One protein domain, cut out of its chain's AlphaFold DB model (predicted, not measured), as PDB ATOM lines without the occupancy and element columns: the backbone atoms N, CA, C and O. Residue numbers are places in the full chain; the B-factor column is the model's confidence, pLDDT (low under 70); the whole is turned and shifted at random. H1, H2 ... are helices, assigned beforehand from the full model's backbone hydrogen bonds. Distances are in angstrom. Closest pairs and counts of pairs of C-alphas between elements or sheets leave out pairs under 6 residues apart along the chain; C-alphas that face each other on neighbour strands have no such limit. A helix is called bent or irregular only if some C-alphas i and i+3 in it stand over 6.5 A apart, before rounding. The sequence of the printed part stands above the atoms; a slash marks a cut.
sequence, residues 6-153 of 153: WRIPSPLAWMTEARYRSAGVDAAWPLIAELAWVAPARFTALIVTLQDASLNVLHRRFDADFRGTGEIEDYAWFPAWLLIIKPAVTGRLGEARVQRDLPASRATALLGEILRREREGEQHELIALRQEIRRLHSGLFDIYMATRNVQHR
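Overview. This is residues 6 to 153 of the 153 residues of an uncharacterized protein of Burkholderia sp. NK8 (UniProt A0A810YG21). H5 lies in the middle of a body of helices, with H1, H2 and H3 folding back and forth at one end and H7, H8 and H9 doing so at the other. H2 and H3 pack on H5 from the one end, H7 and H9 from the other; H4 packs on H3, and the short H6 crosses H2. The printed part has 148 residues, with nine named helices, H1 to H9 in chain order, and no named strand: the class is all helix. It is compact, with a radius of gyration of the C-alphas of 14.9 A and spans of 42 by 30 by 27 A.

Arrangement. H1, residues 9 to 23, and H2, residues 25 to 38, form a helical hairpin and touch at Tyr 20 and Ala 28, their closest C-alphas, 5.1 A apart, at a shallow tilt of 10 degrees. H3, residues 40 to 50, touches H1, the closest C-alphas being those of Ala 13 and Arg 42, 6.8 A apart. H4, residues 53 to 65, forms a hairpin with H3 and touches it with residues 55 to 59 alone, closest at Ile 47 and Leu 55, C-alphas 6.5 A apart. H5, residues 72 to 85, is with H2 the hub, each touching five other helices. H5 and H2 touch at a steep tilt of 40 degrees, opposite ways; the C-alphas of Trp 37 and Ala 76 are closest, 4.4 A apart. H6, residues 87 to 93, touches H2 about perpendicular, at 75 degrees, closest at Pro 30 and Leu 93, C-alphas 5.1 A apart. H7, residues 103 to 120, touches H5 with residues 104 to 112 alone, the same way at a shallow tilt of 3 degrees; the C-alphas of Ala 80 and Thr 108 are closest, 4.3 A apart. H8, residues 123 to 136, forms a hairpin with H7, closest at Ala 107 and Ile 133, C-alphas 6.2 A apart. H9, residues 138 to 151, touches H5, closest at Ile 84 and Tyr 144, C-alphas 5.8 A apart. H1, H2, H3, H5, H7, H8 and H9 make a bundle, a set of helices gathered together. Every O i to N i+4 pair is within hydrogen-bond range in H1, H3, H4, H7 and H9, against 8 of 10 in H2 and in H8, 4 of 10 in H5 and 1 of 3 in H6, where 10 of 11 and 3 of 4 O i to N i+3 pairs are.

Along the chain. H1 begins at C-alpha 9, (45.863, -8.142, -36.252), and H9 ends at C-alpha 151, (20.515, -24.119, -13.393). H7, the longest, measures 25.7 A, H1 20.9 A. H2, H5 and H6 are irregular: C-alphas 27 and 30 are 7.4 A apart, 76 and 79 are 7.2 A, 88 and 91 are 7.2 A.

Size, cuts and confidence. The C-alphas of Ile 8 and Arg 153 are the two farthest apart, 45.4 A. The printed part has no cut and no long link. Residues 6 to 7 and 150 to 153 have pLDDT under 70.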
ATOM      1  N   TRP A   6      40.723  -6.849 -42.245       58.59
ATOM      2  CA  TRP A   6      40.264  -7.542 -41.034       58.59
ATOM      3  C   TRP A   6      41.067  -8.800 -40.677       58.59
ATOM      4  O   TRP A   6      40.929  -9.306 -39.570       58.59
ATOM      5  N   ARG A   7      41.913  -9.311 -41.580       63.34
ATOM      6  CA  ARG A   7      42.855 -10.407 -41.279       63.34
ATOM      7  C   ARG A   7      44.180  -9.919 -40.700       63.34
ATOM      8  O   ARG A   7      45.010 -10.734 -40.317       63.34
ATOM      9  N   ILE A   8      44.382  -8.604 -40.634       77.00
ATOM     10  CA  ILE A   8      45.600  -8.010 -40.099       77.00
ATOM     11  C   ILE A   8      45.349  -7.701 -38.613       77.00
ATOM     12  O   ILE A   8      44.457  -6.907 -38.296       77.00
ATOM     13  N   PRO A   9      46.125  -8.287 -37.683       77.88
ATOM     14  CA  PRO A   9      45.863  -8.142 -36.252       77.88
ATOM     15  C   PRO A   9      45.922  -6.702 -35.719       77.88
ATOM     16  O   PRO A   9      45.182  -6.355 -34.801       77.88
ATOM     17  N   SER A  10      46.799  -5.854 -36.272       82.00
ATOM     18  CA  SER A  10      46.960  -4.471 -35.792       82.00
ATOM     19  C   SER A  10      45.755  -3.580 -36.129       82.00
ATOM     20  O   SER A  10      45.222  -2.970 -35.201       82.00
ATOM     21  N   PRO A  11      45.266  -3.517 -37.390       87.12
ATOM     22  CA  PRO A  11      44.013  -2.832 -37.698       87.12
ATOM     23  C   PRO A  11      42.845  -3.342 -36.861       87.12
ATOM     24  O   PRO A  11      42.131  -2.519 -36.297       87.12
ATOM     25  N   LEU A  12      42.685  -4.669 -36.733       89.44
ATOM     26  CA  LEU A  12      41.591  -5.273 -35.968       89.44
ATOM     27  C   LEU A  12      41.547  -4.752 -34.529       89.44
ATOM     28  O   LEU A  12      40.505  -4.260 -34.108       89.44
ATOM     29  N   ALA A  13      42.680  -4.756 -33.823       92.38
ATOM     30  CA  ALA A  13      42.763  -4.221 -32.464       92.38
ATOM     31  C   ALA A  13      42.342  -2.743 -32.378       92.38
ATOM     32  O   ALA A  13      41.554  -2.384 -31.503       92.38
ATOM     33  N   TRP A  14      42.799  -1.906 -33.317       92.94
ATOM     34  CA  TRP A  14      42.433  -0.486 -33.355       92.94
ATOM     35  C   TRP A  14      40.931  -0.270 -33.579       92.94
ATOM     36  O   TRP A  14      40.320   0.555 -32.903       92.94
ATOM     37  N   MET A  15      40.293  -1.022 -34.483       93.88
ATOM     38  CA  MET A  15      38.843  -0.881 -34.684       93.88
ATOM     39  C   MET A  15      38.041  -1.440 -33.522       93.88
ATOM     40  O   MET A  15      36.997  -0.874 -33.210       93.88
ATOM     41  N   THR A  16      38.501  -2.520 -32.883       95.31
ATOM     42  CA  THR A  16      37.870  -3.030 -31.662       95.31
ATOM     43  C   THR A  16      37.875  -1.947 -30.590       95.31
ATOM     44  O   THR A  16      36.828  -1.652 -30.015       95.31
ATOM     45  N   GLU A  17      39.019  -1.293 -30.380       96.31
ATOM     46  CA  GLU A  17      39.146  -0.174 -29.449       96.31
ATOM     47  C   GLU A  17      38.243   1.006 -29.833       96.31
ATOM     48  O   GLU A  17      37.472   1.491 -29.007       96.31
ATOM     49  N   ALA A  18      38.291   1.452 -31.090       95.88
ATOM     50  CA  ALA A  18      37.488   2.574 -31.567       95.88
ATOM     51  C   ALA A  18      35.982   2.293 -31.448       95.88
ATOM     52  O   ALA A  18      35.214   3.156 -31.012       95.88
ATOM     53  N   ARG A  19      35.543   1.073 -31.789       95.75
ATOM     54  CA  ARG A  19      34.148   0.641 -31.642       95.75
ATOM     55  C   ARG A  19      33.735   0.602 -30.176       95.75
ATOM     56  O   ARG A  19      32.665   1.104 -29.849       95.75
ATOM     57  N   TYR A  20      34.585   0.058 -29.309       96.62
ATOM     58  CA  TYR A  20      34.338   0.031 -27.872       96.62
ATOM     59  C   TYR A  20      34.191   1.454 -27.312       96.62
ATOM     60  O   TYR A  20      33.206   1.753 -26.642       96.62
ATOM     61  N   ARG A  21      35.115   2.367 -27.636       95.31
ATOM     62  CA  ARG A  21      35.087   3.743 -27.115       95.31
ATOM     63  C   ARG A  21      33.908   4.566 -27.641       95.31
ATOM     64  O   ARG A  21      33.465   5.480 -26.959       95.31
ATOM     65  N   SER A  22      33.414   4.268 -28.842       96.50
ATOM     66  CA  SER A  22      32.312   5.018 -29.466       96.50
ATOM     67  C   SER A  22      30.921   4.486 -29.123       96.50
ATOM     68  O   SER A  22      29.988   5.276 -29.010       96.50
ATOM     69  N   ALA A  23      30.766   3.168 -28.973       94.06
ATOM     70  CA  ALA A  23      29.459   2.513 -28.858       94.06
ATOM     71  C   ALA A  23      29.348   1.545 -27.665       94.06
ATOM     72  O   ALA A  23      28.316   0.897 -27.488       94.06
ATOM     73  N   GLY A  24      30.390   1.452 -26.838       93.19
ATOM     74  CA  GLY A  24      30.434   0.600 -25.657       93.19
ATOM     75  C   GLY A  24      30.717  -0.871 -25.959       93.19
ATOM     76  O   GLY A  24      30.877  -1.302 -27.104       93.19
ATOM     77  N   VAL A  25      30.775  -1.662 -24.885       92.50
ATOM     78  CA  VAL A  25      31.184  -3.072 -24.932       92.50
ATOM     79  C   VAL A  25      30.242  -3.948 -25.762       92.50
ATOM     80  O   VAL A  25      30.703  -4.809 -26.508       92.50
ATOM     81  N   ASP A  26      28.933  -3.690 -25.710       91.38
ATOM     82  CA  ASP A  26      27.944  -4.528 -26.393       91.38
ATOM     83  C   ASP A  26      28.085  -4.488 -27.916       91.38
ATOM     84  O   ASP A  26      27.907  -5.507 -28.583       91.38
ATOM     85  N   ALA A  27      28.459  -3.328 -28.460       93.44
ATOM     86  CA  ALA A  27      28.717  -3.145 -29.884       93.44
ATOM     87  C   ALA A  27      30.109  -3.641 -30.317       93.44
ATOM     88  O   ALA A  27      30.371  -3.744 -31.520       93.44
ATOM     89  N   ALA A  28      31.004  -3.902 -29.360       95.62
ATOM     90  CA  ALA A  28      32.379  -4.330 -29.598       95.62
ATOM     91  C   ALA A  28      32.569  -5.849 -29.481       95.62
ATOM     92  O   ALA A  28      33.555  -6.358 -30.012       95.62
ATOM     93  N   TRP A  29      31.636  -6.584 -28.858       95.44
ATOM     94  CA  TRP A  29      31.736  -8.040 -28.683       95.44
ATOM     95  C   TRP A  29      32.125  -8.827 -29.942       95.44
ATOM     96  O   TRP A  29      33.006  -9.679 -29.818       95.44
ATOM     97  N   PRO A  30      31.567  -8.550 -31.140       95.56
ATOM     98  CA  PRO A  30      31.961  -9.272 -32.350       95.56
ATOM     99  C   PRO A  30      33.458  -9.127 -32.655       95.56
ATOM    100  O   PRO A  30      34.157 -10.110 -32.887       95.56
ATOM    101  N   LEU A  31      33.970  -7.895 -32.575       95.12
ATOM    102  CA  LEU A  31      35.367  -7.573 -32.870       95.12
ATOM    103  C   LEU A  31      36.317  -8.047 -31.765       95.12
ATOM    104  O   LEU A  31      37.451  -8.431 -32.049       95.12
ATOM    105  N   ILE A  32      35.859  -8.054 -30.510       96.06
ATOM    106  CA  ILE A  32      36.591  -8.650 -29.387       96.06
ATOM    107  C   ILE A  32      36.777 -10.152 -29.626       96.06
ATOM    108  O   ILE A  32      37.881 -10.662 -29.445       96.06
ATOM    109  N   ALA A  33      35.729 -10.852 -30.071       96.62
ATOM    110  CA  ALA A  33      35.805 -12.280 -30.359       96.62
ATOM    111  C   ALA A  33      36.740 -12.592 -31.527       96.62
ATOM    112  O   ALA A  33      37.614 -13.448 -31.403       96.62
ATOM    113  N   GLU A  34      36.613 -11.849 -32.628       95.56
ATOM    114  CA  GLU A  34      37.510 -11.985 -33.778       95.56
ATOM    115  C   GLU A  34      38.976 -11.743 -33.393       95.56
ATOM    116  O   GLU A  34      39.853 -12.515 -33.788       95.56
ATOM    117  N   LEU A  35      39.250 -10.714 -32.582       96.06
ATOM    118  CA  LEU A  35      40.605 -10.412 -32.120       96.06
ATOM    119  C   LEU A  35      41.159 -11.513 -31.214       96.06
ATOM    120  O   LEU A  35      42.322 -11.882 -31.371       96.06
ATOM    121  N   ALA A  36      40.342 -12.051 -30.306       96.81
ATOM    122  CA  ALA A  36      40.742 -13.147 -29.431       96.81
ATOM    123  C   ALA A  36      41.170 -14.382 -30.237       96.81
ATOM    124  O   ALA A  36      42.194 -14.978 -29.928       96.81
ATOM    125  N   TRP A  37      40.448 -14.737 -31.307       94.94
ATOM    126  CA  TRP A  37      40.802 -15.891 -32.141       94.94
ATOM    127  C   TRP A  37      42.070 -15.681 -32.968       94.94
ATOM    128  O   TRP A  37      42.859 -16.609 -33.120       94.94
ATOM    129  N   VAL A  38      42.242 -14.486 -33.541       93.19
ATOM    130  CA  VAL A  38      43.315 -14.209 -34.512       93.19
ATOM    131  C   VAL A  38      44.614 -13.793 -33.834       93.19
ATOM    132  O   VAL A  38      45.696 -14.088 -34.335       93.19
ATOM    133  N   ALA A  39      44.525 -13.061 -32.728       94.56
ATOM    134  CA  ALA A  39      45.684 -12.532 -32.027       94.56
ATOM    135  C   ALA A  39      45.426 -12.437 -30.514       94.56
ATOM    136  O   ALA A  39      45.268 -11.328 -29.989       94.56
ATOM    137  N   PRO A  40      45.458 -13.577 -29.799       95.69
ATOM    138  CA  PRO A  40      45.236 -13.643 -28.353       95.69
ATOM    139  C   PRO A  40      46.076 -12.633 -27.551       95.69
ATOM    140  O   PRO A  40      45.545 -11.897 -26.725       95.69
ATOM    141  N   ALA A  41      47.364 -12.489 -27.882       95.50
ATOM    142  CA  ALA A  41      48.259 -11.518 -27.242       95.50
ATOM    143  C   ALA A  41      47.823 -10.050 -27.423       95.50
ATOM    144  O   ALA A  41      48.056  -9.203 -26.563       95.50
ATOM    145  N   ARG A  42      47.189  -9.719 -28.555       95.56
ATOM    146  CA  ARG A  42      46.653  -8.370 -28.791       95.56
ATOM    147  C   ARG A  42      45.319  -8.169 -28.100       95.56
ATOM    148  O   ARG A  42      45.045  -7.059 -27.658       95.56
ATOM    149  N   PHE A  43      44.510  -9.218 -28.008       96.56
ATOM    150  CA  PHE A  43      43.295  -9.197 -27.211       96.56
ATOM    151  C   PHE A  43      43.615  -8.882 -25.743       96.56
ATOM    152  O   PHE A  43      43.057  -7.926 -25.213       96.56
ATOM    153  N   THR A  44      44.566  -9.578 -25.114       95.69
ATOM    154  CA  THR A  44      44.928  -9.309 -23.710       95.69
ATOM    155  C   THR A  44      45.493  -7.901 -23.519       95.69
ATOM    156  O   THR A  44      45.055  -7.173 -22.626       95.69
ATOM    157  N   ALA A  45      46.386  -7.457 -24.411       95.69
ATOM    158  CA  ALA A  45      46.903  -6.090 -24.398       95.69
ATOM    159  C   ALA A  45      45.788  -5.036 -24.545       95.69
ATOM    160  O   ALA A  45      45.823  -3.995 -23.884       95.69
ATOM    161  N   LEU A  46      44.776  -5.307 -25.377       95.44
ATOM    162  CA  LEU A  46      43.615  -4.434 -25.531       95.44
ATOM    163  C   LEU A  46      42.789  -4.364 -24.241       95.44
ATOM    164  O   LEU A  46      42.438  -3.262 -23.835       95.44
ATOM    165  N   ILE A  47      42.514  -5.490 -23.570       94.62
ATOM    166  CA  ILE A  47      41.773  -5.490 -22.294       94.62
ATOM    167  C   ILE A  47      42.462  -4.586 -21.262       94.62
ATOM    168  O   ILE A  47      41.804  -3.742 -20.650       94.62
ATOM    169  N   VAL A  48      43.791  -4.688 -21.141       93.19
ATOM    170  CA  VAL A  48      44.590  -3.817 -20.264       93.19
ATOM    171  C   VAL A  48      44.485  -2.348 -20.686       93.19
ATOM    172  O   VAL A  48      44.316  -1.472 -19.838       93.19
ATOM    173  N   THR A  49      44.550  -2.072 -21.991       94.38
ATOM    174  CA  THR A  49      44.500  -0.708 -22.550       94.38
ATOM    175  C   THR A  49      43.150  -0.032 -22.320       94.38
ATOM    176  O   THR A  49      43.102   1.160 -22.027       94.38
ATOM    177  N   LEU A  50      42.050  -0.782 -22.426       94.69
ATOM    178  CA  LEU A  50      40.699  -0.253 -22.231       94.69
ATOM    179  C   LEU A  50      40.418   0.138 -20.774       94.69
ATOM    180  O   LEU A  50      39.549   0.975 -20.543       94.69
ATOM    181  N   GLN A  51      41.127  -0.460 -19.806       92.31
ATOM    182  CA  GLN A  51      40.954  -0.234 -18.361       92.31
ATOM    183  C   GLN A  51      39.499  -0.380 -17.863       92.31
ATOM    184  O   GLN A  51      39.133   0.129 -16.805       92.31
ATOM    185  N   ASP A  52      38.664  -1.121 -18.593       95.00
ATOM    186  CA  ASP A  52      37.273  -1.369 -18.225       95.00
ATOM    187  C   ASP A  52      37.202  -2.384 -17.078       95.00
ATOM    188  O   ASP A  52      37.687  -3.515 -17.178       95.00
ATOM    189  N   ALA A  53      36.572  -1.990 -15.971       93.44
ATOM    190  CA  ALA A  53      36.466  -2.830 -14.781       93.44
ATOM    191  C   ALA A  53      35.718  -4.152 -15.041       93.44
ATOM    192  O   ALA A  53      36.107  -5.190 -14.508       93.44
ATOM    193  N   SER A  54      34.678  -4.135 -15.878       91.50
ATOM    194  CA  SER A  54      33.893  -5.324 -16.221       91.50
ATOM    195  C   SER A  54      34.699  -6.293 -17.085       91.50
ATOM    196  O   SER A  54      34.695  -7.495 -16.819       91.50
ATOM    197  N   LEU A  55      35.434  -5.788 -18.079       94.19
ATOM    198  CA  LEU A  55      36.336  -6.598 -18.902       94.19
ATOM    199  C   LEU A  55      37.482  -7.182 -18.069       94.19
ATOM    200  O   LEU A  55      37.777  -8.367 -18.196       94.19
ATOM    201  N   ASN A  56      38.056  -6.403 -17.151       94.88
ATOM    202  CA  ASN A  56      39.097  -6.875 -16.234       94.88
ATOM    203  C   ASN A  56      38.592  -7.961 -15.270       94.88
ATOM    204  O   ASN A  56      39.334  -8.876 -14.907       94.88
ATOM    205  N   VAL A  57      37.333  -7.884 -14.831       95.50
ATOM    206  CA  VAL A  57      36.706  -8.952 -14.039       95.50
ATOM    207  C   VAL A  57      36.522 -10.214 -14.878       95.50
ATOM    208  O   VAL A  57      36.856 -11.297 -14.404       95.50
ATOM    209  N   LEU A  58      36.044 -10.091 -16.120       95.69
ATOM    210  CA  LEU A  58      35.890 -11.240 -17.015       95.69
ATOM    211  C   LEU A  58      37.234 -11.896 -17.344       95.69
ATOM    212  O   LEU A  58      37.320 -13.116 -17.298       95.69
ATOM    213  N   HIS A  59      38.275 -11.107 -17.613       95.06
ATOM    214  CA  HIS A  59      39.626 -11.611 -17.869       95.06
ATOM    215  C   HIS A  59      40.162 -12.414 -16.683       95.06
ATOM    216  O   HIS A  59      40.503 -13.578 -16.834       95.06
ATOM    217  N   ARG A  60      40.143 -11.837 -15.474       95.00
ATOM    218  CA  ARG A  60      40.614 -12.540 -14.267       95.00
ATOM    219  C   ARG A  60      39.809 -13.797 -13.963       95.00
ATOM    220  O   ARG A  60      40.350 -14.772 -13.456       95.00
ATOM    221  N   ARG A  61      38.505 -13.773 -14.241       95.81
ATOM    222  CA  ARG A  61      37.657 -14.948 -14.062       95.81
ATOM    223  C   ARG A  61      37.980 -16.028 -15.096       95.81
ATOM    224  O   ARG A  61      37.995 -17.195 -14.732       95.81
ATOM    225  N   PHE A  62      38.268 -15.654 -16.342       96.25
ATOM    226  CA  PHE A  62      38.751 -16.596 -17.349       96.25
ATOM    227  C   PHE A  62      40.046 -17.268 -16.883       96.25
ATOM    228  O   PHE A  62      40.098 -18.490 -16.867       96.25
ATOM    229  N   ASP A  63      41.019 -16.492 -16.396       93.88
ATOM    230  CA  ASP A  63      42.294 -17.022 -15.885       93.88
ATOM    231  C   ASP A  63      42.107 -18.021 -14.728       93.88
ATOM    232  O   ASP A  63      42.867 -18.978 -14.593       93.88
ATOM    233  N   ALA A  64      41.100 -17.803 -13.876       92.88
ATOM    234  CA  ALA A  64      40.816 -18.666 -12.730       92.88
ATOM    235  C   ALA A  64      40.006 -19.924 -13.095       92.88
ATOM    236  O   ALA A  64      40.246 -20.999 -12.541       92.88
ATOM    237  N   ASP A  65      39.024 -19.785 -13.990       91.25
ATOM    238  CA  ASP A  65      38.052 -20.836 -14.306       91.25
ATOM    239  C   ASP A  65      38.521 -21.732 -15.469       91.25
ATOM    240  O   ASP A  65      38.197 -22.926 -15.506       91.25
ATOM    241  N   PHE A  66      39.244 -21.176 -16.449       90.69
ATOM    242  CA  PHE A  66      39.593 -21.875 -17.682       90.69
ATOM    243  C   PHE A  66      40.823 -22.766 -17.499       90.69
ATOM    244  O   PHE A  66      41.935 -22.309 -17.253       90.69
ATOM    245  N   ARG A  67      40.623 -24.076 -17.658       84.38
ATOM    246  CA  ARG A  67      41.693 -25.080 -17.588       84.38
ATOM    247  C   ARG A  67      42.255 -25.355 -18.984       84.38
ATOM    248  O   ARG A  67      41.863 -26.338 -19.616       84.38
ATOM    249  N   GLY A  68      43.111 -24.451 -19.452       86.69
ATOM    250  CA  GLY A  68      43.860 -24.564 -20.705       86.69
ATOM    251  C   GLY A  68      45.310 -25.018 -20.500       86.69
ATOM    252  O   GLY A  68      45.614 -25.734 -19.542       86.69
ATOM    253  N   THR A  69      46.202 -24.617 -21.405       88.31
ATOM    254  CA  THR A  69      47.651 -24.870 -21.295       88.31
ATOM    255  C   THR A  69      48.369 -23.884 -20.370       88.31
ATOM    256  O   THR A  69      49.498 -24.153 -19.973       88.31
ATOM    257  N   GLY A  70      47.726 -22.769 -20.010       88.38
ATOM    258  CA  GLY A  70      48.329 -21.641 -19.299       88.38
ATOM    259  C   GLY A  70      49.087 -20.678 -20.215       88.38
ATOM    260  O   GLY A  70      49.748 -19.767 -19.722       88.38
ATOM    261  N   GLU A  71      49.000 -20.874 -21.533       93.31
ATOM    262  CA  GLU A  71      49.699 -20.064 -22.532       93.31
ATOM    263  C   GLU A  71      48.793 -18.961 -23.085       93.31
ATOM    264  O   GLU A  71      47.566 -19.005 -22.969       93.31
ATOM    265  N   ILE A  72      49.390 -17.965 -23.740       93.44
ATOM    266  CA  ILE A  72      48.647 -16.828 -24.299       93.44
ATOM    267  C   ILE A  72      47.602 -17.268 -25.341       93.44
ATOM    268  O   ILE A  72      46.583 -16.604 -25.527       93.44
ATOM    269  N   GLU A  73      47.814 -18.401 -26.005       94.81
ATOM    270  CA  GLU A  73      46.891 -18.986 -26.976       94.81
ATOM    271  C   GLU A  73      45.549 -19.396 -26.354       94.81
ATOM    272  O   GLU A  73      44.541 -19.430 -27.067       94.81
ATOM    273  N   ASP A  74      45.488 -19.632 -25.038       95.62
ATOM    274  CA  ASP A  74      44.245 -19.998 -24.357       95.62
ATOM    275  C   ASP A  74      43.178 -18.908 -24.482       95.62
ATOM    276  O   ASP A  74      41.990 -19.214 -24.585       95.62
ATOM    277  N   TYR A  75      43.570 -17.633 -24.569       97.00
ATOM    278  CA  TYR A  75      42.610 -16.536 -24.712       97.00
ATOM    279  C   TYR A  75      41.824 -16.582 -26.027       97.00
ATOM    280  O   TYR A  75      40.770 -15.950 -26.116       97.00
ATOM    281  N   ALA A  76      42.234 -17.389 -27.014       96.81
ATOM    282  CA  ALA A  76      41.382 -17.687 -28.163       96.81
ATOM    283  C   ALA A  76      40.037 -18.304 -27.737       96.81
ATOM    284  O   ALA A  76      39.020 -18.083 -28.394       96.81
ATOM    285  N   TRP A  77      39.996 -19.035 -26.621       97.31
ATOM    286  CA  TRP A  77      38.790 -19.663 -26.080       97.31
ATOM    287  C   TRP A  77      37.924 -18.722 -25.241       97.31
ATOM    288  O   TRP A  77      36.792 -19.087 -24.908       97.31
ATOM    289  N   PHE A  78      38.393 -17.504 -24.951       97.31
ATOM    290  CA  PHE A  78      37.657 -16.518 -24.160       97.31
ATOM    291  C   PHE A  78      36.226 -16.271 -24.673       97.31
ATOM    292  O   PHE A  78      35.304 -16.308 -23.856       97.31
ATOM    293  N   PRO A  79      35.962 -16.095 -25.988       97.19
ATOM    294  CA  PRO A  79      34.600 -15.862 -26.477       97.19
ATOM    295  C   PRO A  79      33.674 -17.065 -26.262       97.19
ATOM    296  O   PRO A  79      32.514 -16.899 -25.885       97.19
ATOM    297  N   ALA A  80      34.192 -18.279 -26.453       96.88
ATOM    298  CA  ALA A  80      33.444 -19.512 -26.244       96.88
ATOM    299  C   ALA A  80      33.116 -19.712 -24.754       96.88
ATOM    300  O   ALA A  80      31.975 -20.000 -24.394       96.88
ATOM    301  N   TRP A  81      34.090 -19.478 -23.872       97.25
ATOM    302  CA  TRP A  81      33.877 -19.481 -22.426       97.25
ATOM    303  C   TRP A  81      32.866 -18.408 -21.989       97.25
ATOM    304  O   TRP A  81      31.967 -18.689 -21.192       97.25
ATOM    305  N   LEU A  82      32.943 -17.204 -22.565       96.56
ATOM    306  CA  LEU A  82      32.042 -16.098 -22.248       96.56
ATOM    307  C   LEU A  82      30.577 -16.435 -22.563       96.56
ATOM    308  O   LEU A  82      29.694 -16.067 -21.789       96.56
ATOM    309  N   LEU A  83      30.306 -17.174 -23.645       95.62
ATOM    310  CA  LEU A  83      28.953 -17.651 -23.961       95.62
ATOM    311  C   LEU A  83      28.378 -18.571 -22.878       95.62
ATOM    312  O   LEU A  83      27.177 -18.528 -22.613       95.62
ATOM    313  N   ILE A  84      29.220 -19.385 -22.238       95.19
ATOM    314  CA  ILE A  84      28.788 -20.298 -21.174       95.19
ATOM    315  C   ILE A  84      28.406 -19.505 -19.924       95.19
ATOM    316  O   ILE A  84      27.320 -19.704 -19.376       95.19
ATOM    317  N   ILE A  85      29.280 -18.592 -19.492       94.12
ATOM    318  CA  ILE A  85      29.087 -17.840 -18.245       94.12
ATOM    319  C   ILE A  85      28.113 -16.662 -18.384       94.12
ATOM    320  O   ILE A  85      27.516 -16.241 -17.394       94.12
ATOM    321  N   LYS A  86      27.935 -16.121 -19.596       93.50
ATOM    322  CA  LYS A  86      27.039 -14.996 -19.889       93.50
ATOM    323  C   LYS A  86      26.234 -15.252 -21.177       93.50
ATOM    324  O   LYS A  86      26.422 -14.545 -22.166       93.50
ATOM    325  N   PRO A  87      25.247 -16.171 -21.171       91.19
ATOM    326  CA  PRO A  87      24.446 -16.492 -22.363       91.19
ATOM    327  C   PRO A  87      23.693 -15.299 -22.977       91.19
ATOM    328  O   PRO A  87      23.290 -15.337 -24.135       91.19
ATOM    329  N   ALA A  88      23.504 -14.212 -22.224       89.81
ATOM    330  CA  ALA A  88      22.898 -12.984 -22.738       89.81
ATOM    331  C   ALA A  88      23.714 -12.321 -23.868       89.81
ATOM    332  O   ALA A  88      23.141 -11.589 -24.672       89.81
ATOM    333  N   VAL A  89      25.029 -12.577 -23.969       91.81
ATOM    334  CA  VAL A  89      25.860 -12.006 -25.048       91.81
ATOM    335  C   VAL A  89      25.799 -12.799 -26.357       91.81
ATOM    336  O   VAL A  89      26.358 -12.346 -27.352       91.81
ATOM    337  N   THR A  90      25.090 -13.935 -26.403       91.81
ATOM    338  CA  THR A  90      25.028 -14.814 -27.585       91.81
ATOM    339  C   THR A  90      24.599 -14.093 -28.850       91.81
ATOM    340  O   THR A  90      25.236 -14.264 -29.883       91.81
ATOM    341  N   GLY A  91      23.563 -13.250 -28.778       89.69
ATOM    342  CA  GLY A  91      23.091 -12.506 -29.949       89.69
ATOM    343  C   GLY A  91      24.167 -11.585 -30.531       89.69
ATOM    344  O   GLY A  91      24.327 -11.531 -31.743       89.69
ATOM    345  N   ARG A  92      24.949 -10.928 -29.665       92.06
ATOM    346  CA  ARG A  92      26.032 -10.022 -30.073       92.06
ATOM    347  C   ARG A  92      27.239 -10.789 -30.587       92.06
ATOM    348  O   ARG A  92      27.740 -10.487 -31.658       92.06
ATOM    349  N   LEU A  93      27.686 -11.816 -29.868       91.31
ATOM    350  CA  LEU A  93      28.810 -12.648 -30.306       91.31
ATOM    351  C   LEU A  93      28.515 -13.413 -31.603       91.31
ATOM    352  O   LEU A  93      29.441 -13.680 -32.363       91.31
ATOM    353  N   GLY A  94      27.246 -13.713 -31.892       88.94
ATOM    354  CA  GLY A  94      26.822 -14.319 -33.155       88.94
ATOM    355  C   GLY A  94      27.038 -13.434 -34.389       88.94
ATOM    356  O   GLY A  94      27.061 -13.955 -35.499       88.94
ATOM    357  N   GLU A  95      27.237 -12.121 -34.220       92.44
ATOM    358  CA  GLU A  95      27.578 -11.204 -35.320       92.44
ATOM    359  C   GLU A  95      29.067 -11.290 -35.719       92.44
ATOM    360  O   GLU A  95      29.468 -10.721 -36.736       92.44
ATOM    361  N   ALA A  96      29.899 -11.990 -34.934       93.12
ATOM    362  CA  ALA A  96      31.316 -12.181 -35.227       93.12
ATOM    363  C   ALA A  96      31.526 -13.030 -36.488       93.12
ATOM    364  O   ALA A  96      30.831 -14.017 -36.747       93.12
ATOM    365  N   ARG A  97      32.557 -12.694 -37.263       90.69
ATOM    366  CA  ARG A  97      32.936 -13.429 -38.473       90.69
ATOM    367  C   ARG A  97      33.654 -14.722 -38.108       90.69
ATOM    368  O   ARG A  97      34.867 -14.746 -37.910       90.69
ATOM    369  N   VAL A  98      32.887 -15.806 -38.048       88.06
ATOM    370  CA  VAL A  98      33.396 -17.145 -37.727       88.06
ATOM    371  C   VAL A  98      34.493 -17.576 -38.707       88.06
ATOM    372  O   VAL A  98      34.295 -17.599 -39.924       88.06
ATOM    373  N   GLN A  99      35.633 -17.985 -38.158       87.88
ATOM    374  CA  GLN A  99      36.773 -18.539 -38.884       87.88
ATOM    375  C   GLN A  99      36.782 -20.055 -38.725       87.88
ATOM    376  O   GLN A  99      37.052 -20.595 -37.655       87.88
ATOM    377  N   ARG A 100      36.423 -20.761 -39.800       82.88
ATOM    378  CA  ARG A 100      36.187 -22.215 -39.764       82.88
ATOM    379  C   ARG A 100      37.458 -23.034 -39.535       82.88
ATOM    380  O   ARG A 100      37.374 -24.173 -39.090       82.88
ATOM    381  N   ASP A 101      38.609 -22.470 -39.850       88.81
ATOM    382  CA  ASP A 101      39.935 -23.041 -39.639       88.81
ATOM    383  C   ASP A 101      40.402 -22.946 -38.178       88.81
ATOM    384  O   ASP A 101      41.230 -23.748 -37.754       88.81
ATOM    385  N   LEU A 102      39.816 -22.051 -37.376       91.88
ATOM    386  CA  LEU A 102      40.178 -21.870 -35.971       91.88
ATOM    387  C   LEU A 102      39.242 -22.673 -35.044       91.88
ATOM    388  O   LEU A 102      38.029 -22.432 -35.025       91.88
ATOM    389  N   PRO A 103      39.761 -23.618 -34.229       94.00
ATOM    390  CA  PRO A 103      38.946 -24.404 -33.299       94.00
ATOM    391  C   PRO A 103      38.101 -23.557 -32.340       94.00
ATOM    392  O   PRO A 103      36.912 -23.826 -32.184       94.00
ATOM    393  N   ALA A 104      38.674 -22.500 -31.759       94.94
ATOM    394  CA  ALA A 104      37.975 -21.655 -30.792       94.94
ATOM    395  C   ALA A 104      36.845 -20.815 -31.417       94.94
ATOM    396  O   ALA A 104      35.791 -20.613 -30.805       94.94
ATOM    397  N   SER A 105      37.016 -20.385 -32.671       95.75
ATOM    398  CA  SER A 105      35.963 -19.688 -33.413       95.75
ATOM    399  C   SER A 105      34.790 -20.619 -33.722       95.75
ATOM    400  O   SER A 105      33.636 -20.278 -33.452       95.75
ATOM    401  N   ARG A 106      35.077 -21.849 -34.178       94.81
ATOM    402  CA  ARG A 106      34.050 -22.887 -34.368       94.81
ATOM    403  C   ARG A 106      33.317 -23.221 -33.075       94.81
ATOM    404  O   ARG A 106      32.095 -23.292 -33.082       94.81
ATOM    405  N   ALA A 107      34.045 -23.382 -31.972       95.44
ATOM    406  CA  ALA A 107      33.453 -23.657 -30.666       95.44
ATOM    407  C   ALA A 107      32.505 -22.539 -30.210       95.44
ATOM    408  O   ALA A 107      31.443 -22.829 -29.666       95.44
ATOM    409  N   THR A 108      32.842 -21.273 -30.481       96.44
ATOM    410  CA  THR A 108      31.960 -20.134 -30.179       96.44
ATOM    411  C   THR A 108      30.657 -20.214 -30.981       96.44
ATOM    412  O   THR A 108      29.576 -20.090 -30.410       96.44
ATOM    413  N   ALA A 109      30.739 -20.486 -32.288       94.56
ATOM    414  CA  ALA A 109      29.555 -20.651 -33.136       94.56
ATOM    415  C   ALA A 109      28.684 -21.837 -32.688       94.56
ATOM    416  O   ALA A 109      27.466 -21.708 -32.562       94.56
ATOM    417  N   LEU A 110      29.322 -22.973 -32.389       94.81
ATOM    418  CA  LEU A 110      28.660 -24.189 -31.931       94.81
ATOM    419  C   LEU A 110      27.950 -23.984 -30.588       94.81
ATOM    420  O   LEU A 110      26.808 -24.401 -30.426       94.81
ATOM    421  N   LEU A 111      28.594 -23.303 -29.636       95.44
ATOM    422  CA  LEU A 111      27.962 -22.943 -28.368       95.44
ATOM    423  C   LEU A 111      26.790 -21.988 -28.581       95.44
ATOM    424  O   LEU A 111      25.745 -22.199 -27.979       95.44
ATOM    425  N   GLY A 112      26.913 -20.987 -29.455       94.06
ATOM    426  CA  GLY A 112      25.791 -20.109 -29.794       94.06
ATOM    427  C   GLY A 112      24.567 -20.891 -30.284       94.06
ATOM    428  O   GLY A 112      23.447 -20.622 -29.844       94.06
ATOM    429  N   GLU A 113      24.795 -21.909 -31.112       93.50
ATOM    430  CA  GLU A 113      23.746 -22.799 -31.606       93.50
ATOM    431  C   GLU A 113      23.163 -23.698 -30.507       93.50
ATOM    432  O   GLU A 113      21.944 -23.775 -30.365       93.50
ATOM    433  N   ILE A 114      24.008 -24.303 -29.664       93.94
ATOM    434  CA  ILE A 114      23.566 -25.069 -28.487       93.94
ATOM    435  C   ILE A 114      22.642 -24.211 -27.614       93.94
ATOM    436  O   ILE A 114      21.543 -24.641 -27.276       93.94
ATOM    437  N   LEU A 115      23.046 -22.981 -27.292       92.69
ATOM    438  CA  LEU A 115      22.268 -22.062 -26.454       92.69
ATOM    439  C   LEU A 115      20.925 -21.680 -27.087       92.69
ATOM    440  O   LEU A 115      19.928 -21.498 -26.383       92.69
ATOM    441  N   ARG A 116      20.894 -21.537 -28.413       90.94
ATOM    442  CA  ARG A 116      19.674 -21.251 -29.170       90.94
ATOM    443  C   ARG A 116      18.701 -22.433 -29.103       90.94
ATOM    444  O   ARG A 116      17.553 -22.240 -28.711       90.94
ATOM    445  N   ARG A 117      19.184 -23.644 -29.392       91.06
ATOM    446  CA  ARG A 117      18.408 -24.897 -29.364       91.06
ATOM    447  C   ARG A 117      17.912 -25.253 -27.961       91.06
ATOM    448  O   ARG A 117      16.780 -25.700 -27.805       91.06
ATOM    449  N   GLU A 118      18.720 -24.998 -26.929       90.75
ATOM    450  CA  GLU A 118      18.316 -25.150 -25.523       90.75
ATOM    451  C   GLU A 118      17.093 -24.295 -25.189       90.75
ATOM    452  O   GLU A 118      16.161 -24.777 -24.550       90.75
ATOM    453  N   ARG A 119      17.074 -23.041 -25.654       88.31
ATOM    454  CA  ARG A 119      15.947 -22.123 -25.450       88.31
ATOM    455  C   ARG A 119      14.695 -22.546 -26.223       88.31
ATOM    456  O   ARG A 119      13.590 -22.274 -25.768       88.31
ATOM    457  N   GLU A 120      14.864 -23.182 -27.377       89.06
ATOM    458  CA  GLU A 120      13.767 -23.635 -28.246       89.06
ATOM    459  C   GLU A 120      13.212 -25.018 -27.863       89.06
ATOM    460  O   GLU A 120      12.139 -25.397 -28.323       89.06
ATOM    461  N   GLY A 121      13.895 -25.758 -26.982       85.56
ATOM    462  CA  GLY A 121      13.443 -27.062 -26.486       85.56
ATOM    463  C   GLY A 121      13.804 -28.252 -27.384       85.56
ATOM    464  O   GLY A 121      13.298 -29.355 -27.179       85.56
ATOM    465  N   GLU A 122      14.705 -28.077 -28.349       82.69
ATOM    466  CA  GLU A 122      15.050 -29.102 -29.342       82.69
ATOM    467  C   GLU A 122      16.110 -30.099 -28.830       82.69
ATOM    468  O   GLU A 122      17.278 -30.088 -29.218       82.69
ATOM    469  N   GLN A 123      15.699 -30.997 -27.931       77.12
ATOM    470  CA  GLN A 123      16.616 -31.879 -27.194       77.12
ATOM    471  C   GLN A 123      17.393 -32.886 -28.062       77.12
ATOM    472  O   GLN A 123      18.502 -33.276 -27.696       77.12
ATOM    473  N   HIS A 124      16.837 -33.328 -29.195       79.44
ATOM    474  CA  HIS A 124      17.457 -34.390 -29.998       79.44
ATOM    475  C   HIS A 124      18.733 -33.915 -30.712       79.44
ATOM    476  O   HIS A 124      19.736 -34.629 -30.729       79.44
ATOM    477  N   GLU A 125      18.738 -32.682 -31.227       83.44
ATOM    478  CA  GLU A 125      19.905 -32.103 -31.908       83.44
ATOM    479  C   GLU A 125      21.026 -31.717 -30.930       83.44
ATOM    480  O   GLU A 125      22.209 -31.769 -31.276       83.44
ATOM    481  N   LEU A 126      20.683 -31.419 -29.669       89.31
ATOM    482  CA  LEU A 126      21.659 -31.056 -28.638       89.31
ATOM    483  C   LEU A 126      22.679 -32.161 -28.358       89.31
ATOM    484  O   LEU A 126      23.817 -31.851 -28.010       89.31
ATOM    485  N   ILE A 127      22.309 -33.437 -28.501       89.44
ATOM    486  CA  ILE A 127      23.232 -34.549 -28.230       89.44
ATOM    487  C   ILE A 127      24.430 -34.490 -29.184       89.44
ATOM    488  O   ILE A 127      25.573 -34.571 -28.731       89.44
ATOM    489  N   ALA A 128      24.183 -34.311 -30.483       91.38
ATOM    490  CA  ALA A 128      25.241 -34.246 -31.487       91.38
ATOM    491  C   ALA A 128      26.141 -33.017 -31.274       91.38
ATOM    492  O   ALA A 128      27.365 -33.151 -31.217       91.38
ATOM    493  N   LEU A 129      25.537 -31.846 -31.047       93.12
ATOM    494  CA  LEU A 129      26.271 -30.597 -30.819       93.12
ATOM    495  C   LEU A 129      27.134 -30.662 -29.544       93.12
ATOM    496  O   LEU A 129      28.289 -30.233 -29.541       93.12
ATOM    497  N   ARG A 130      26.615 -31.265 -28.463       94.06
ATOM    498  CA  ARG A 130      27.356 -31.486 -27.205       94.06
ATOM    499  C   ARG A 130      28.553 -32.423 -27.388       94.06
ATOM    500  O   ARG A 130      29.600 -32.212 -26.777       94.06
ATOM    501  N   GLN A 131      28.429 -33.447 -28.232       93.44
ATOM    502  CA  GLN A 131      29.562 -34.318 -28.556       93.44
ATOM    503  C   GLN A 131      30.630 -33.584 -29.369       93.44
ATOM    504  O   GLN A 131      31.824 -33.781 -29.136       93.44
ATOM    505  N   GLU A 132      30.225 -32.712 -30.290       94.38
ATOM    506  CA  GLU A 132      31.162 -31.929 -31.091       94.38
ATOM    507  C   GLU A 132      31.964 -30.942 -30.229       94.38
ATOM    508  O   GLU A 132      33.193 -30.925 -30.317       94.38
ATOM    509  N   ILE A 133      31.321 -30.204 -29.314       94.25
ATOM    510  CA  ILE A 133      32.044 -29.284 -28.419       94.25
ATOM    511  C   ILE A 133      32.991 -30.045 -27.484       94.25
ATOM    512  O   ILE A 133      34.125 -29.614 -27.283       94.25
ATOM    513  N   ARG A 134      32.585 -31.222 -26.987       94.56
ATOM    514  CA  ARG A 134      33.444 -32.086 -26.166       94.56
ATOM    515  C   ARG A 134      34.685 -32.549 -26.930       94.56
ATOM    516  O   ARG A 134      35.758 -32.626 -26.337       94.56
ATOM    517  N   ARG A 135      34.550 -32.854 -28.227       93.62
ATOM    518  CA  ARG A 135      35.684 -33.215 -29.095       93.62
ATOM    519  C   ARG A 135      36.591 -32.028 -29.401       93.62
ATOM    520  O   ARG A 135      37.790 -32.236 -29.540       93.62
ATOM    521  N   LEU A 136      36.034 -30.824 -29.527       92.56
ATOM    522  CA  LEU A 136      36.817 -29.609 -29.760       92.56
ATOM    523  C   LEU A 136      37.624 -29.210 -28.523       92.56
ATOM    524  O   LEU A 136      38.799 -28.885 -28.657       92.56
ATOM    525  N   HIS A 137      37.003 -29.226 -27.340       92.25
ATOM    526  CA  HIS A 137      37.673 -28.891 -26.088       92.25
ATOM    527  C   HIS A 137      36.923 -29.465 -24.875       92.25
ATOM    528  O   HIS A 137      35.887 -28.944 -24.456       92.25
ATOM    529  N   SER A 138      37.484 -30.501 -24.247       91.19
ATOM    530  CA  SER A 138      36.870 -31.163 -23.084       91.19
ATOM    531  C   SER A 138      36.699 -30.223 -21.888       91.19
ATOM    532  O   SER A 138      35.607 -30.151 -21.339       91.19
ATOM    533  N   GLY A 139      37.720 -29.428 -21.545       91.19
ATOM    534  CA  GLY A 139      37.639 -28.492 -20.412       91.19
ATOM    535  C   GLY A 139      36.520 -27.448 -20.547       91.19
ATOM    536  O   GLY A 139      35.799 -27.177 -19.593       91.19
ATOM    537  N   LEU A 140      36.303 -26.916 -21.753       92.88
ATOM    538  CA  LEU A 140      35.209 -25.999 -22.052       92.88
ATOM    539  C   LEU A 140      33.842 -26.691 -21.926       92.88
ATOM    540  O   LEU A 140      32.900 -26.114 -21.383       92.88
ATOM    541  N   PHE A 141      33.738 -27.942 -22.390       94.12
ATOM    542  CA  PHE A 141      32.531 -28.748 -22.223       94.12
ATOM    543  C   PHE A 141      32.223 -29.042 -20.748       94.12
ATOM    544  O   PHE A 141      31.062 -28.962 -20.348       94.12
ATOM    545  N   ASP A 142      33.236 -29.310 -19.925       92.88
ATOM    546  CA  ASP A 142      33.057 -29.542 -18.489       92.88
ATOM    547  C   ASP A 142      32.492 -28.295 -17.786       92.88
ATOM    548  O   ASP A 142      31.544 -28.402 -17.003       92.88
ATOM    549  N   ILE A 143      32.996 -27.098 -18.124       93.50
ATOM    550  CA  ILE A 143      32.467 -25.815 -17.618       93.50
ATOM    551  C   ILE A 143      31.009 -25.616 -18.060       93.50
ATOM    552  O   ILE A 143      30.156 -25.210 -17.262       93.50
ATOM    553  N   TYR A 144      30.697 -25.929 -19.320       93.94
ATOM    554  CA  TYR A 144      29.333 -25.876 -19.847       93.94
ATOM    555  C   TYR A 144      28.380 -26.805 -19.077       93.94
ATOM    556  O   TYR A 144      27.332 -26.354 -18.604       93.94
ATOM    557  N   MET A 145      28.764 -28.068 -18.871       93.25
ATOM    558  CA  MET A 145      27.954 -29.039 -18.132       93.25
ATOM    559  C   MET A 145      27.771 -28.637 -16.665       93.25
ATOM    560  O   MET A 145      26.662 -28.737 -16.137       93.25
ATOM    561  N   ALA A 146      28.820 -28.125 -16.014       91.31
ATOM    562  CA  ALA A 146      28.739 -27.625 -14.644       91.31
ATOM    563  C   ALA A 146      27.740 -26.462 -14.522       91.31
ATOM    564  O   ALA A 146      26.912 -26.451 -13.611       91.31
ATOM    565  N   THR A 147      27.757 -25.527 -15.476       88.88
ATOM    566  CA  THR A 147      26.848 -24.369 -15.486       88.88
ATOM    567  C   THR A 147      25.386 -24.790 -15.657       88.88
ATOM    568  O   THR A 147      24.505 -24.240 -14.999       88.88
ATOM    569  N   ARG A 148      25.108 -25.795 -16.499       85.50
ATOM    570  CA  ARG A 148      23.743 -26.302 -16.726       85.50
ATOM    571  C   ARG A 148      23.208 -27.132 -15.568       85.50
ATOM    572  O   ARG A 148      22.045 -26.978 -15.211       85.50
ATOM    573  N   ASN A 149      24.049 -27.936 -14.922       73.38
ATOM    574  CA  ASN A 149      23.643 -28.700 -13.738       73.38
ATOM    575  C   ASN A 149      23.210 -27.798 -12.571       73.38
ATOM    576  O   ASN A 149      22.308 -28.163 -11.822       73.38
ATOM    577  N   VAL A 150      23.826 -26.621 -12.424       63.12
ATOM    578  CA  VAL A 150      23.450 -25.642 -11.392       63.12
ATOM    579  C   VAL A 150      22.118 -24.956 -11.708       63.12
ATOM    580  O   VAL A 150      21.383 -24.631 -10.787       63.12
ATOM    581  N   GLN A 151      21.772 -24.766 -12.985       57.81
ATOM    582  CA  GLN A 151      20.515 -24.119 -13.393       57.81
ATOM    583  C   GLN A 151      19.278 -25.028 -13.304       57.81
ATOM    584  O   GLN A 151      18.159 -24.526 -13.341       57.81
ATOM    585  N   HIS A 152      19.466 -26.346 -13.208       47.50
ATOM    586  CA  HIS A 152      18.385 -27.330 -13.067       47.50
ATOM    587  C   HIS A 152      18.111 -27.748 -11.605       47.50
ATOM    588  O   HIS A 152      17.376 -28.710 -11.380       47.50
ATOM    589  N   ARG A 153      18.696 -27.052 -10.623       41.28
ATOM    590  CA  ARG A 153      18.396 -27.182  -9.187       41.28
ATOM    591  C   ARG A 153      17.592 -25.988  -8.701       41.28
ATOM    592  O   ARG A 153      16.722 -26.221  -7.838       41.28
TER     593      ARG A 153